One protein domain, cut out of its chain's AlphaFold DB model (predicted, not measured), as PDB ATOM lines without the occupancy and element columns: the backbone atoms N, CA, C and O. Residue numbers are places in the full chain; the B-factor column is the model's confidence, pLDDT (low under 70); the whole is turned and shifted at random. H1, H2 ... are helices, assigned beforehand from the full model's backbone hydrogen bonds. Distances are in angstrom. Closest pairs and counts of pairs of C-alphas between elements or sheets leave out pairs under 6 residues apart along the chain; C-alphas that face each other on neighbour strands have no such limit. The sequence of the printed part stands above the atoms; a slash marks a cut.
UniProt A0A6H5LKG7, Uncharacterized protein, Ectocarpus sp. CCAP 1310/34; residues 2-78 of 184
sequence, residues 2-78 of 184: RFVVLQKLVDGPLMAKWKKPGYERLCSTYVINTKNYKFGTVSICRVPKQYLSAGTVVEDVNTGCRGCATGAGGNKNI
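This is residues 2 to 78 of the 184 residues of an uncharacterized protein of Ectocarpus sp. CCAP 1310/34 (UniProt A0A6H5LKG7). There is little regular structure here: two short helices, H1 and then H2, lie toward one end of an elongated shape, and a long looping stretch with no named element, residues 19 to 78, makes the rest. Residues 35 to 40 stick out from it. The printed part has 77 residues, 12 of them in the two helices, with no named strand; the class is all helix. It is only just compact, close to loose, with a radius of gyration of the C-alphas of 13.4 A, and spans 44 by 28 by 19 A.

Find C-alpha 2 at (-1.239, -31.360, 9.508); from there H1 runs over residues 2 to 6. Then find C-alpha 12 at (-0.535, -35.501, 1.017), where H2, residues 12 to 18, begins; it ends 10.1 A away at C-alpha 18, (-8.947, -40.433, -1.573).

H1 and H2 are close but not clearly touching; their closest C-alphas, those of Val 5 and Gly 12, are 6.0 A apart. In both, every O i to N i+4 pair is within hydrogen-bond range.

The C-alphas farthest apart, of Phe 3 and Ala 54, are 44.5 A apart. The printed part has no cut, and the link from H1 to H2 is tight. Look at residue 72 for the one pLDDT under 70.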
ATOM      1  N   ARG A   2      -2.437 -32.047  10.051       80.69
ATOM      2  CA  ARG A   2      -1.239 -31.360   9.508       80.69
ATOM      3  C   ARG A   2       0.104 -31.970   9.946       80.69
ATOM      4  O   ARG A   2       1.006 -32.063   9.129       80.69
ATOM      5  N   PHE A   3       0.213 -32.444  11.187       88.50
ATOM      6  CA  PHE A   3       1.447 -33.033  11.726       88.50
ATOM      7  C   PHE A   3       1.925 -34.275  10.950       88.50
ATOM      8  O   PHE A   3       3.086 -34.356  10.572       88.50
ATOM      9  N   VAL A   4       1.015 -35.196  10.627       89.12
ATOM     10  CA  VAL A   4       1.330 -36.477   9.963       89.12
ATOM     11  C   VAL A   4       1.869 -36.271   8.540       89.12
ATOM     12  O   VAL A   4       2.772 -36.979   8.099       89.12
ATOM     13  N   VAL A   5       1.356 -35.255   7.840       86.38
ATOM     14  CA  VAL A   5       1.811 -34.884   6.490       86.38
ATOM     15  C   VAL A   5       3.179 -34.198   6.541       86.38
ATOM     16  O   VAL A   5       4.036 -34.469   5.704       86.38
ATOM     17  N   LEU A   6       3.423 -33.346   7.545       87.38
ATOM     18  CA  LEU A   6       4.722 -32.686   7.731       87.38
ATOM     19  C   LEU A   6       5.837 -33.689   8.053       87.38
ATOM     20  O   LEU A   6       6.946 -33.553   7.544       87.38
ATOM     21  N   GLN A   7       5.519 -34.719   8.837       91.88
ATOM     22  CA  GLN A   7       6.437 -35.811   9.173       91.88
ATOM     23  C   GLN A   7       6.599 -36.845   8.040       91.88
ATOM     24  O   GLN A   7       7.248 -37.864   8.241       91.88
ATOM     25  N   LYS A   8       6.019 -36.605   6.850       87.81
ATOM     26  CA  LYS A   8       6.052 -37.510   5.683       87.81
ATOM     27  C   LYS A   8       5.589 -38.946   5.973       87.81
ATOM     28  O   LYS A   8       5.961 -39.872   5.260       87.81
ATOM     29  N   LEU A   9       4.741 -39.135   6.983       89.38
ATOM     30  CA  LEU A   9       4.175 -40.449   7.303       89.38
ATOM     31  C   LEU A   9       3.089 -40.859   6.302       89.38
ATOM     32  O   LEU A   9       2.821 -42.041   6.118       89.38
ATOM     33  N   VAL A  10       2.448 -39.877   5.666       88.50
ATOM     34  CA  VAL A  10       1.418 -40.096   4.652       88.50
ATOM     35  C   VAL A  10       1.622 -39.123   3.497       88.50
ATOM     36  O   VAL A  10       1.939 -37.950   3.709       88.50
ATOM     37  N   ASP A  11       1.395 -39.605   2.276       90.94
ATOM     38  CA  ASP A  11       1.457 -38.791   1.069       90.94
ATOM     39  C   ASP A  11       0.234 -37.857   0.957       90.94
ATOM     40  O   ASP A  11      -0.913 -38.285   0.784       90.94
ATOM     41  N   GLY A  12       0.484 -36.552   1.072       92.00
ATOM     42  CA  GLY A  12      -0.535 -35.501   1.017       92.00
ATOM     43  C   GLY A  12      -1.374 -35.506  -0.273       92.00
ATOM     44  O   GLY A  12      -2.607 -35.546  -0.181       92.00
ATOM     45  N   PRO A  13      -0.771 -35.475  -1.478       91.06
ATOM     46  CA  PRO A  13      -1.509 -35.564  -2.738       91.06
ATOM     47  C   PRO A  13      -2.316 -36.859  -2.890       91.06
ATOM     48  O   PRO A  13      -3.415 -36.804  -3.448       91.06
ATOM     49  N   LEU A  14      -1.847 -37.997  -2.366       91.31
ATOM     50  CA  LEU A  14      -2.623 -39.241  -2.374       91.31
ATOM     51  C   LEU A  14      -3.881 -39.120  -1.500       91.31
ATOM     52  O   LEU A  14      -4.988 -39.388  -1.970       91.31
ATOM     53  N   MET A  15      -3.742 -38.605  -0.274       92.12
ATOM     54  CA  MET A  15      -4.887 -38.343   0.609       92.12
ATOM     55  C   MET A  15      -5.910 -37.388  -0.010       92.12
ATOM     56  O   MET A  15      -7.116 -37.567   0.157       92.12
ATOM     57  N   ALA A  16      -5.448 -36.362  -0.728       93.06
ATOM     58  CA  ALA A  16      -6.335 -35.420  -1.404       93.06
ATOM     59  C   ALA A  16      -7.176 -36.096  -2.499       93.06
ATOM     60  O   ALA A  16      -8.293 -35.655  -2.772       93.06
ATOM     61  N   LYS A  17      -6.663 -37.166  -3.121       93.00
ATOM     62  CA  LYS A  17      -7.412 -37.966  -4.095       93.00
ATOM     63  C   LYS A  17      -8.398 -38.904  -3.417       93.00
ATOM     64  O   LYS A  17      -9.528 -38.958  -3.875       93.00
ATOM     65  N   TRP A  18      -8.033 -39.547  -2.310       92.69
ATOM     66  CA  TRP A  18      -8.947 -40.433  -1.573       92.69
ATOM     67  C   TRP A  18     -10.201 -39.732  -1.050       92.69
ATOM     68  O   TRP A  18     -11.246 -40.359  -0.932       92.69
ATOM     69  N   LYS A  19     -10.129 -38.422  -0.793       92.00
ATOM     70  CA  LYS A  19     -11.308 -37.614  -0.445       92.00
ATOM     71  C   LYS A  19     -12.302 -37.434  -1.596       92.00
ATOM     72  O   LYS A  19     -13.424 -37.006  -1.351       92.00
ATOM     73  N   LYS A  20     -11.892 -37.679  -2.843       92.88
ATOM     74  CA  LYS A  20     -12.761 -37.538  -4.012       92.88
ATOM     75  C   LYS A  20     -13.499 -38.854  -4.269       92.88
ATOM     76  O   LYS A  20     -12.856 -39.909  -4.256       92.88
ATOM     77  N   PRO A  21     -14.806 -38.808  -4.582       91.94
ATOM     78  CA  PRO A  21     -15.544 -40.009  -4.948       91.94
ATOM     79  C   PRO A  21     -14.902 -40.667  -6.178       91.94
ATOM     80  O   PRO A  21     -14.393 -39.990  -7.074       91.94
ATOM     81  N   GLY A  22     -14.864 -42.002  -6.194       88.75
ATOM     82  CA  GLY A  22     -14.246 -42.787  -7.273       88.75
ATOM     83  C   GLY A  22     -12.723 -42.994  -7.165       88.75
ATOM     84  O   GLY A  22     -12.134 -43.697  -7.997       88.75
ATOM     85  N   TYR A  23     -12.072 -42.428  -6.144       91.94
ATOM     86  CA  TYR A  23     -10.636 -42.600  -5.866       91.94
ATOM     87  C   TYR A  23     -10.348 -43.177  -4.475       91.94
ATOM     88  O   TYR A  23      -9.201 -43.194  -4.048       91.94
ATOM     89  N   GLU A  24     -11.362 -43.694  -3.788       90.00
ATOM     90  CA  GLU A  24     -11.272 -44.217  -2.416       90.00
ATOM     91  C   GLU A  24     -10.248 -45.349  -2.264       90.00
ATOM     92  O   GLU A  24      -9.634 -45.505  -1.214       90.00
ATOM     93  N   ARG A  25     -10.052 -46.143  -3.323       88.50
ATOM     94  CA  ARG A  25      -9.172 -47.321  -3.327       88.50
ATOM     95  C   ARG A  25      -7.919 -47.129  -4.179       88.50
ATOM     96  O   ARG A  25      -7.333 -48.109  -4.633       88.50
ATOM     97  N   LEU A  26      -7.532 -45.879  -4.442       90.56
ATOM     98  CA  LEU A  26      -6.401 -45.557  -5.311       90.56
ATOM     99  C   LEU A  26      -5.076 -46.053  -4.706       90.56
ATOM    100  O   LEU A  26      -4.750 -45.687  -3.581       90.56
ATOM    101  N   CYS A  27      -4.298 -46.828  -5.468       90.38
ATOM    102  CA  CYS A  27      -3.023 -47.393  -5.012       90.38
ATOM    103  C   CYS A  27      -1.861 -46.384  -4.995       90.38
ATOM    104  O   CYS A  27      -1.008 -46.468  -4.119       90.38
ATOM    105  N   SER A  28      -1.804 -45.439  -5.940       90.44
ATOM    106  CA  SER A  28      -0.739 -44.429  -6.013       90.44
ATOM    107  C   SER A  28      -1.136 -43.240  -6.896       90.44
ATOM    108  O   SER A  28      -1.978 -43.350  -7.788       90.44
ATOM    109  N   THR A  29      -0.510 -42.083  -6.667       92.38
ATOM    110  CA  THR A  29      -0.638 -40.884  -7.513       92.38
ATOM    111  C   THR A  29       0.043 -41.046  -8.875       92.38
ATOM    112  O   THR A  29      -0.331 -40.369  -9.832       92.38
ATOM    113  N   TYR A  30       0.990 -41.980  -8.995       92.75
ATOM    114  CA  TYR A  30       1.682 -42.299 -10.247       92.75
ATOM    115  C   TYR A  30       0.714 -42.798 -11.330       92.75
ATOM    116  O   TYR A  30       0.810 -42.456 -12.503       92.75
ATOM    117  N   VAL A  31      -0.268 -43.562 -10.880       92.12
ATOM    118  CA  VAL A  31      -1.169 -44.426 -11.642       92.12
ATOM    119  C   VAL A  31      -2.265 -43.627 -12.368       92.12
ATOM    120  O   VAL A  31      -2.828 -44.062 -13.373       92.12
ATOM    121  N   ILE A  32      -2.551 -42.424 -11.862       92.50
ATOM    122  CA  ILE A  32      -3.531 -41.475 -12.413       92.50
ATOM    123  C   ILE A  32      -2.893 -40.400 -13.292       92.50
ATOM    124  O   ILE A  32      -3.610 -39.643 -13.945       92.50
ATOM    125  N   ASN A  33      -1.568 -40.265 -13.258       92.50
ATOM    126  CA  ASN A  33      -0.883 -39.222 -13.998       92.50
ATOM    127  C   ASN A  33      -0.617 -39.705 -15.426       92.50
ATOM    128  O   ASN A  33       0.206 -40.588 -15.656       92.50
ATOM    129  N   THR A  34      -1.290 -39.083 -16.389       92.44
ATOM    130  CA  THR A  34      -1.200 -39.424 -17.814       92.44
ATOM    131  C   THR A  34       0.199 -39.226 -18.391       92.44
ATOM    132  O   THR A  34       0.568 -39.899 -19.346       92.44
ATOM    133  N   LYS A  35       1.022 -38.362 -17.782       93.12
ATOM    134  CA  LYS A  35       2.409 -38.115 -18.212       93.12
ATOM    135  C   LYS A  35       3.344 -39.303 -17.982       93.12
ATOM    136  O   LYS A  35       4.408 -39.355 -18.587       93.12
ATOM    137  N   ASN A  36       2.973 -40.225 -17.097       90.38
ATOM    138  CA  ASN A  36       3.816 -41.365 -16.748       90.38
ATOM    139  C   ASN A  36       3.723 -42.510 -17.768       90.38
ATOM    140  O   ASN A  36       4.592 -43.377 -17.792       90.38
ATOM    141  N   TYR A  37       2.693 -42.511 -18.618       89.75
ATOM    142  CA  TYR A  37       2.440 -43.569 -19.592       89.75
ATOM    143  C   TYR A  37       2.593 -43.042 -21.022       89.75
ATOM    144  O   TYR A  37       2.241 -41.905 -21.331       89.75
ATOM    145  N   LYS A  38       3.093 -43.897 -21.921       89.06
ATOM    146  CA  LYS A  38       3.480 -43.518 -23.295       89.06
ATOM    147  C   LYS A  38       2.333 -42.958 -24.144       89.06
ATOM    148  O   LYS A  38       2.584 -42.175 -25.049       89.06
ATOM    149  N   PHE A  39       1.096 -43.349 -23.845       89.62
ATOM    150  CA  PHE A  39      -0.093 -42.974 -24.617       89.62
ATOM    151  C   PHE A  39      -0.975 -41.934 -23.916       89.62
ATOM    152  O   PHE A  39      -2.123 -41.745 -24.304       89.62
ATOM    153  N   GLY A  40      -0.484 -41.284 -22.854       90.62
ATOM    154  CA  GLY A  40      -1.308 -40.333 -22.102       90.62
ATOM    155  C   GLY A  40      -2.491 -40.988 -21.381       90.62
ATOM    156  O   GLY A  40      -3.437 -40.305 -21.000       90.62
ATOM    157  N   THR A  41      -2.467 -42.310 -21.212       90.88
ATOM    158  CA  THR A  41      -3.511 -43.076 -20.529       90.88
ATOM    159  C   THR A  41      -3.225 -43.182 -19.034       90.88
ATOM    160  O   THR A  41      -2.134 -42.872 -18.558       90.88
ATOM    161  N   VAL A  42      -4.217 -43.643 -18.276       92.00
ATOM    162  CA  VAL A  42      -4.011 -44.115 -16.900       92.00
ATOM    163  C   VAL A  42      -3.521 -45.566 -16.908       92.00
ATOM    164  O   VAL A  42      -3.602 -46.253 -17.928       92.00
ATOM    165  N   SER A  43      -3.039 -46.048 -15.762       91.19
ATOM    166  CA  SER A  43      -2.672 -47.456 -15.577       91.19
ATOM    167  C   SER A  43      -3.821 -48.419 -15.905       91.19
ATOM    168  O   SER A  43      -4.990 -48.094 -15.654       91.19
ATOM    169  N   ILE A  44      -3.488 -49.668 -16.222       90.50
ATOM    170  CA  ILE A  44      -4.478 -50.744 -16.332       90.50
ATOM    171  C   ILE A  44      -5.211 -51.033 -15.008       90.50
ATOM    172  O   ILE A  44      -6.393 -51.367 -15.024       90.50
ATOM    173  N   CYS A  45      -4.583 -50.826 -13.842       89.69
ATOM    174  CA  CYS A  45      -5.223 -51.137 -12.560       89.69
ATOM    175  C   CYS A  45      -6.389 -50.197 -12.198       89.69
ATOM    176  O   CYS A  45      -7.164 -50.510 -11.294       89.69
ATOM    177  N   ARG A  46      -6.560 -49.061 -12.890       90.44
ATOM    178  CA  ARG A  46      -7.728 -48.176 -12.723       90.44
ATOM    179  C   ARG A  46      -8.950 -48.617 -13.523       90.44
ATOM    180  O   ARG A  46     -10.027 -48.072 -13.284       90.44
ATOM    181  N   VAL A  47      -8.808 -49.573 -14.436       90.06
ATOM    182  CA  VAL A  47      -9.916 -50.044 -15.265       90.06
ATOM    183  C   VAL A  47     -10.764 -51.042 -14.460       90.06
ATOM    184  O   VAL A  47     -10.216 -52.000 -13.908       90.06
ATOM    185  N   PRO A  48     -12.087 -50.831 -14.334       88.56
ATOM    186  CA  PRO A  48     -12.966 -51.787 -13.666       88.56
ATOM    187  C   PRO A  48     -12.965 -53.136 -14.383       88.56
ATOM    188  O   PRO A  48     -12.971 -53.193 -15.612       88.56
ATOM    189  N   LYS A  49     -13.032 -54.231 -13.621       84.25
ATOM    190  CA  LYS A  49     -12.919 -55.590 -14.167       84.25
ATOM    191  C   LYS A  49     -14.064 -55.966 -15.110       84.25
ATOM    192  O   LYS A  49     -13.881 -56.831 -15.950       84.25
ATOM    193  N   GLN A  50     -15.205 -55.286 -15.002       85.88
ATOM    194  CA  GLN A  50     -16.352 -55.426 -15.910       85.88
ATOM    195  C   GLN A  50     -16.009 -55.100 -17.369       85.88
ATOM    196  O   GLN A  50     -16.606 -55.668 -18.273       85.88
ATOM    197  N   TYR A  51     -15.057 -54.192 -17.590       86.62
ATOM    198  CA  TYR A  51     -14.616 -53.803 -18.930       86.62
ATOM    199  C   TYR A  51     -13.420 -54.625 -19.418       86.62
ATOM    200  O   TYR A  51     -12.968 -54.439 -20.545       86.62
ATOM    201  N   LEU A  52     -12.873 -55.500 -18.572       86.38
ATOM    202  CA  LEU A  52     -11.780 -56.386 -18.942       86.38
ATOM    203  C   LEU A  52     -12.326 -57.733 -19.391       86.38
ATOM    204  O   LEU A  52     -13.332 -58.219 -18.880       86.38
ATOM    205  N   SER A  53     -11.610 -58.370 -20.314       85.88
ATOM    206  CA  SER A  53     -11.897 -59.745 -20.703       85.88
ATOM    207  C   SER A  53     -11.732 -60.688 -19.508       85.88
ATOM    208  O   SER A  53     -10.782 -60.585 -18.719       85.88
ATOM    209  N   ALA A  54     -12.675 -61.620 -19.376       81.19
ATOM    210  CA  ALA A  54     -12.633 -62.649 -18.348       81.19
ATOM    211  C   ALA A  54     -11.324 -63.452 -18.457       81.19
ATOM    212  O   ALA A  54     -10.943 -63.888 -19.539       81.19
ATOM    213  N   GLY A  55     -10.620 -63.614 -17.333       80.50
ATOM    214  CA  GLY A  55      -9.346 -64.342 -17.263       80.50
ATOM    215  C   GLY A  55      -8.081 -63.481 -17.362       80.50
ATOM    216  O   GLY A  55      -7.000 -63.977 -17.054       80.50
ATOM    217  N   THR A  56      -8.182 -62.189 -17.693       82.75
ATOM    218  CA  THR A  56      -6.995 -61.318 -17.728       82.75
ATOM    219  C   THR A  56      -6.485 -61.031 -16.315       82.75
ATOM    220  O   THR A  56      -7.172 -60.412 -15.495       82.75
ATOM    221  N   VAL A  57      -5.258 -61.471 -16.024       82.44
ATOM    222  CA  VAL A  57      -4.555 -61.127 -14.784       82.44
ATOM    223  C   VAL A  57      -3.971 -59.728 -14.942       82.44
ATOM    224  O   VAL A  57      -3.057 -59.505 -15.728       82.44
ATOM    225  N   VAL A  58      -4.532 -58.775 -14.202       85.00
ATOM    226  CA  VAL A  58      -4.063 -57.388 -14.187       85.00
ATOM    227  C   VAL A  58      -3.051 -57.212 -13.076       85.00
ATOM    228  O   VAL A  58      -3.358 -57.511 -11.921       85.00
ATOM    229  N   GLU A  59      -1.893 -56.662 -13.411       88.56
ATOM    230  CA  GLU A  59      -0.900 -56.195 -12.455       88.56
ATOM    231  C   GLU A  59      -0.221 -54.941 -13.009       88.56
ATOM    232  O   GLU A  59       0.221 -54.911 -14.157       88.56
ATOM    233  N   ASP A  60      -0.194 -53.872 -12.215       87.88
ATOM    234  CA  ASP A  60       0.538 -52.659 -12.569       87.88
ATOM    235  C   ASP A  60       2.042 -52.855 -12.342       87.88
ATOM    236  O   ASP A  60       2.458 -53.249 -11.258       87.88
ATOM    237  N   VAL A  61       2.865 -52.528 -13.339       87.12
ATOM    238  CA  VAL A  61       4.321 -52.768 -13.294       87.12
ATOM    239  C   VAL A  61       5.054 -51.918 -12.251       87.12
ATOM    240  O   VAL A  61       6.124 -52.301 -11.789       87.12
ATOM    241  N   ASN A  62       4.503 -50.761 -11.873       86.94
ATOM    242  CA  ASN A  62       5.134 -49.846 -10.922       86.94
ATOM    243  C   ASN A  62       4.703 -50.119  -9.478       86.94
ATOM    244  O   ASN A  62       5.483 -49.902  -8.555       86.94
ATOM    245  N   THR A  63       3.453 -50.538  -9.271       85.81
ATOM    246  CA  THR A  63       2.859 -50.686  -7.931       85.81
ATOM    247  C   THR A  63       2.441 -52.105  -7.562       85.81
ATOM    248  O   THR A  63       2.087 -52.336  -6.407       85.81
ATOM    249  N   GLY A  64       2.432 -53.053  -8.502       88.06
ATOM    250  CA  GLY A  64       1.932 -54.416  -8.284       88.06
ATOM    251  C   GLY A  64       0.422 -54.481  -8.021       88.06
ATOM    252  O   GLY A  64      -0.092 -55.450  -7.462       88.06
ATOM    253  N   CYS A  65      -0.322 -53.419  -8.348       89.56
ATOM    254  CA  CYS A  65      -1.749 -53.347  -8.054       89.56
ATOM    255  C   CYS A  65      -2.565 -54.168  -9.059       89.56
ATOM    256  O   CYS A  65      -2.398 -54.016 -10.267       89.56
ATOM    257  N   ARG A  66      -3.522 -54.968  -8.566       87.12
ATOM    258  CA  ARG A  66      -4.424 -55.784  -9.401       87.12
ATOM    259  C   ARG A  66      -5.791 -55.162  -9.678       87.12
ATOM    260  O   ARG A  66      -6.665 -55.811 -10.248       87.12
ATOM    261  N   GLY A  67      -6.013 -53.935  -9.217       88.50
ATOM    262  CA  GLY A  67      -7.285 -53.234  -9.365       88.50
ATOM    263  C   GLY A  67      -7.521 -52.223  -8.248       88.50
ATOM    264  O   GLY A  67      -7.848 -52.600  -7.125       88.50
ATOM    265  N   CYS A  68      -7.392 -50.937  -8.567       89.19
ATOM    266  CA  CYS A  68      -7.652 -49.792  -7.690       89.19
ATOM    267  C   CYS A  68      -8.857 -48.951  -8.155       89.19
ATOM    268  O   CYS A  68      -9.050 -47.807  -7.725       89.19
ATOM    269  N   ALA A  69      -9.665 -49.497  -9.066       88.25
ATOM    270  CA  ALA A  69     -10.956 -48.936  -9.433       88.25
ATOM    271  C   ALA A  69     -11.935 -49.046  -8.251       88.25
ATOM    272  O   ALA A  69     -12.114 -50.119  -7.674       88.25
ATOM    273  N   THR A  70     -12.584 -47.937  -7.906       86.69
ATOM    274  CA  THR A  70     -13.716 -47.918  -6.972       86.69
ATOM    275  C   THR A  70     -14.995 -48.172  -7.777       86.69
ATOM    276  O   THR A  70     -15.259 -47.430  -8.719       86.69
ATOM    277  N   GLY A  71     -15.776 -49.208  -7.444       81.62
ATOM    278  CA  GLY A  71     -17.060 -49.504  -8.101       81.62
ATOM    279  C   GLY A  71     -17.475 -50.981  -8.044       81.62
ATOM    280  O   GLY A  71     -16.699 -51.832  -7.606       81.62
ATOM    281  N   ALA A  72     -18.688 -51.283  -8.529       68.19
ATOM    282  CA  ALA A  72     -19.374 -52.588  -8.449       68.19
ATOM    283  C   ALA A  72     -18.737 -53.743  -9.262       68.19
ATOM    284  O   ALA A  72     -19.322 -54.811  -9.404       68.19
ATOM    285  N   GLY A  73     -17.520 -53.552  -9.768       70.81
ATOM    286  CA  GLY A  73     -16.744 -54.551 -10.502       70.81
ATOM    287  C   GLY A  73     -15.255 -54.532 -10.160       70.81
ATOM    288  O   GLY A  73     -14.445 -55.042 -10.928       70.81
ATOM    289  N   GLY A  74     -14.863 -53.874  -9.065       70.12
ATOM    290  CA  GLY A  74     -13.478 -53.819  -8.599       70.12
ATOM    291  C   GLY A  74     -13.122 -54.994  -7.685       70.12
ATOM    292  O   GLY A  74     -13.983 -55.592  -7.041       70.12
ATOM    293  N   ASN A  75     -11.831 -55.318  -7.585       71.12
ATOM    294  CA  ASN A  75     -11.371 -56.296  -6.601       71.12
ATOM    295  C   ASN A  75     -11.658 -55.780  -5.176       71.12
ATOM    296  O   ASN A  75     -11.413 -54.616  -4.852       71.12
ATOM    297  N   LYS A  76     -12.120 -56.671  -4.286       70.44
ATOM    298  CA  LYS A  76     -12.388 -56.362  -2.866       70.44
ATOM    299  C   LYS A  76     -11.132 -55.915  -2.102       70.44
ATOM    300  O   LYS A  76     -11.256 -55.337  -1.025       70.44
ATOM    301  N   ASN A  77      -9.939 -56.163  -2.648       74.75
ATOM    302  CA  ASN A  77      -8.644 -55.680  -2.176       74.75
ATOM    303  C   ASN A  77      -7.734 -55.303  -3.364       74.75
ATOM    304  O   ASN A  77      -7.874 -55.836  -4.463       74.75
ATOM    305  N   ILE A  78      -6.791 -54.382  -3.142       76.44
ATOM    306  CA  ILE A  78      -5.904 -53.870  -4.206       76.44
ATOM    307  C   ILE A  78      -4.880 -54.907  -4.695       76.44
ATOM    308  O   ILE A  78      -4.359 -54.781  -5.801       76.44
TER     309      ILE A  78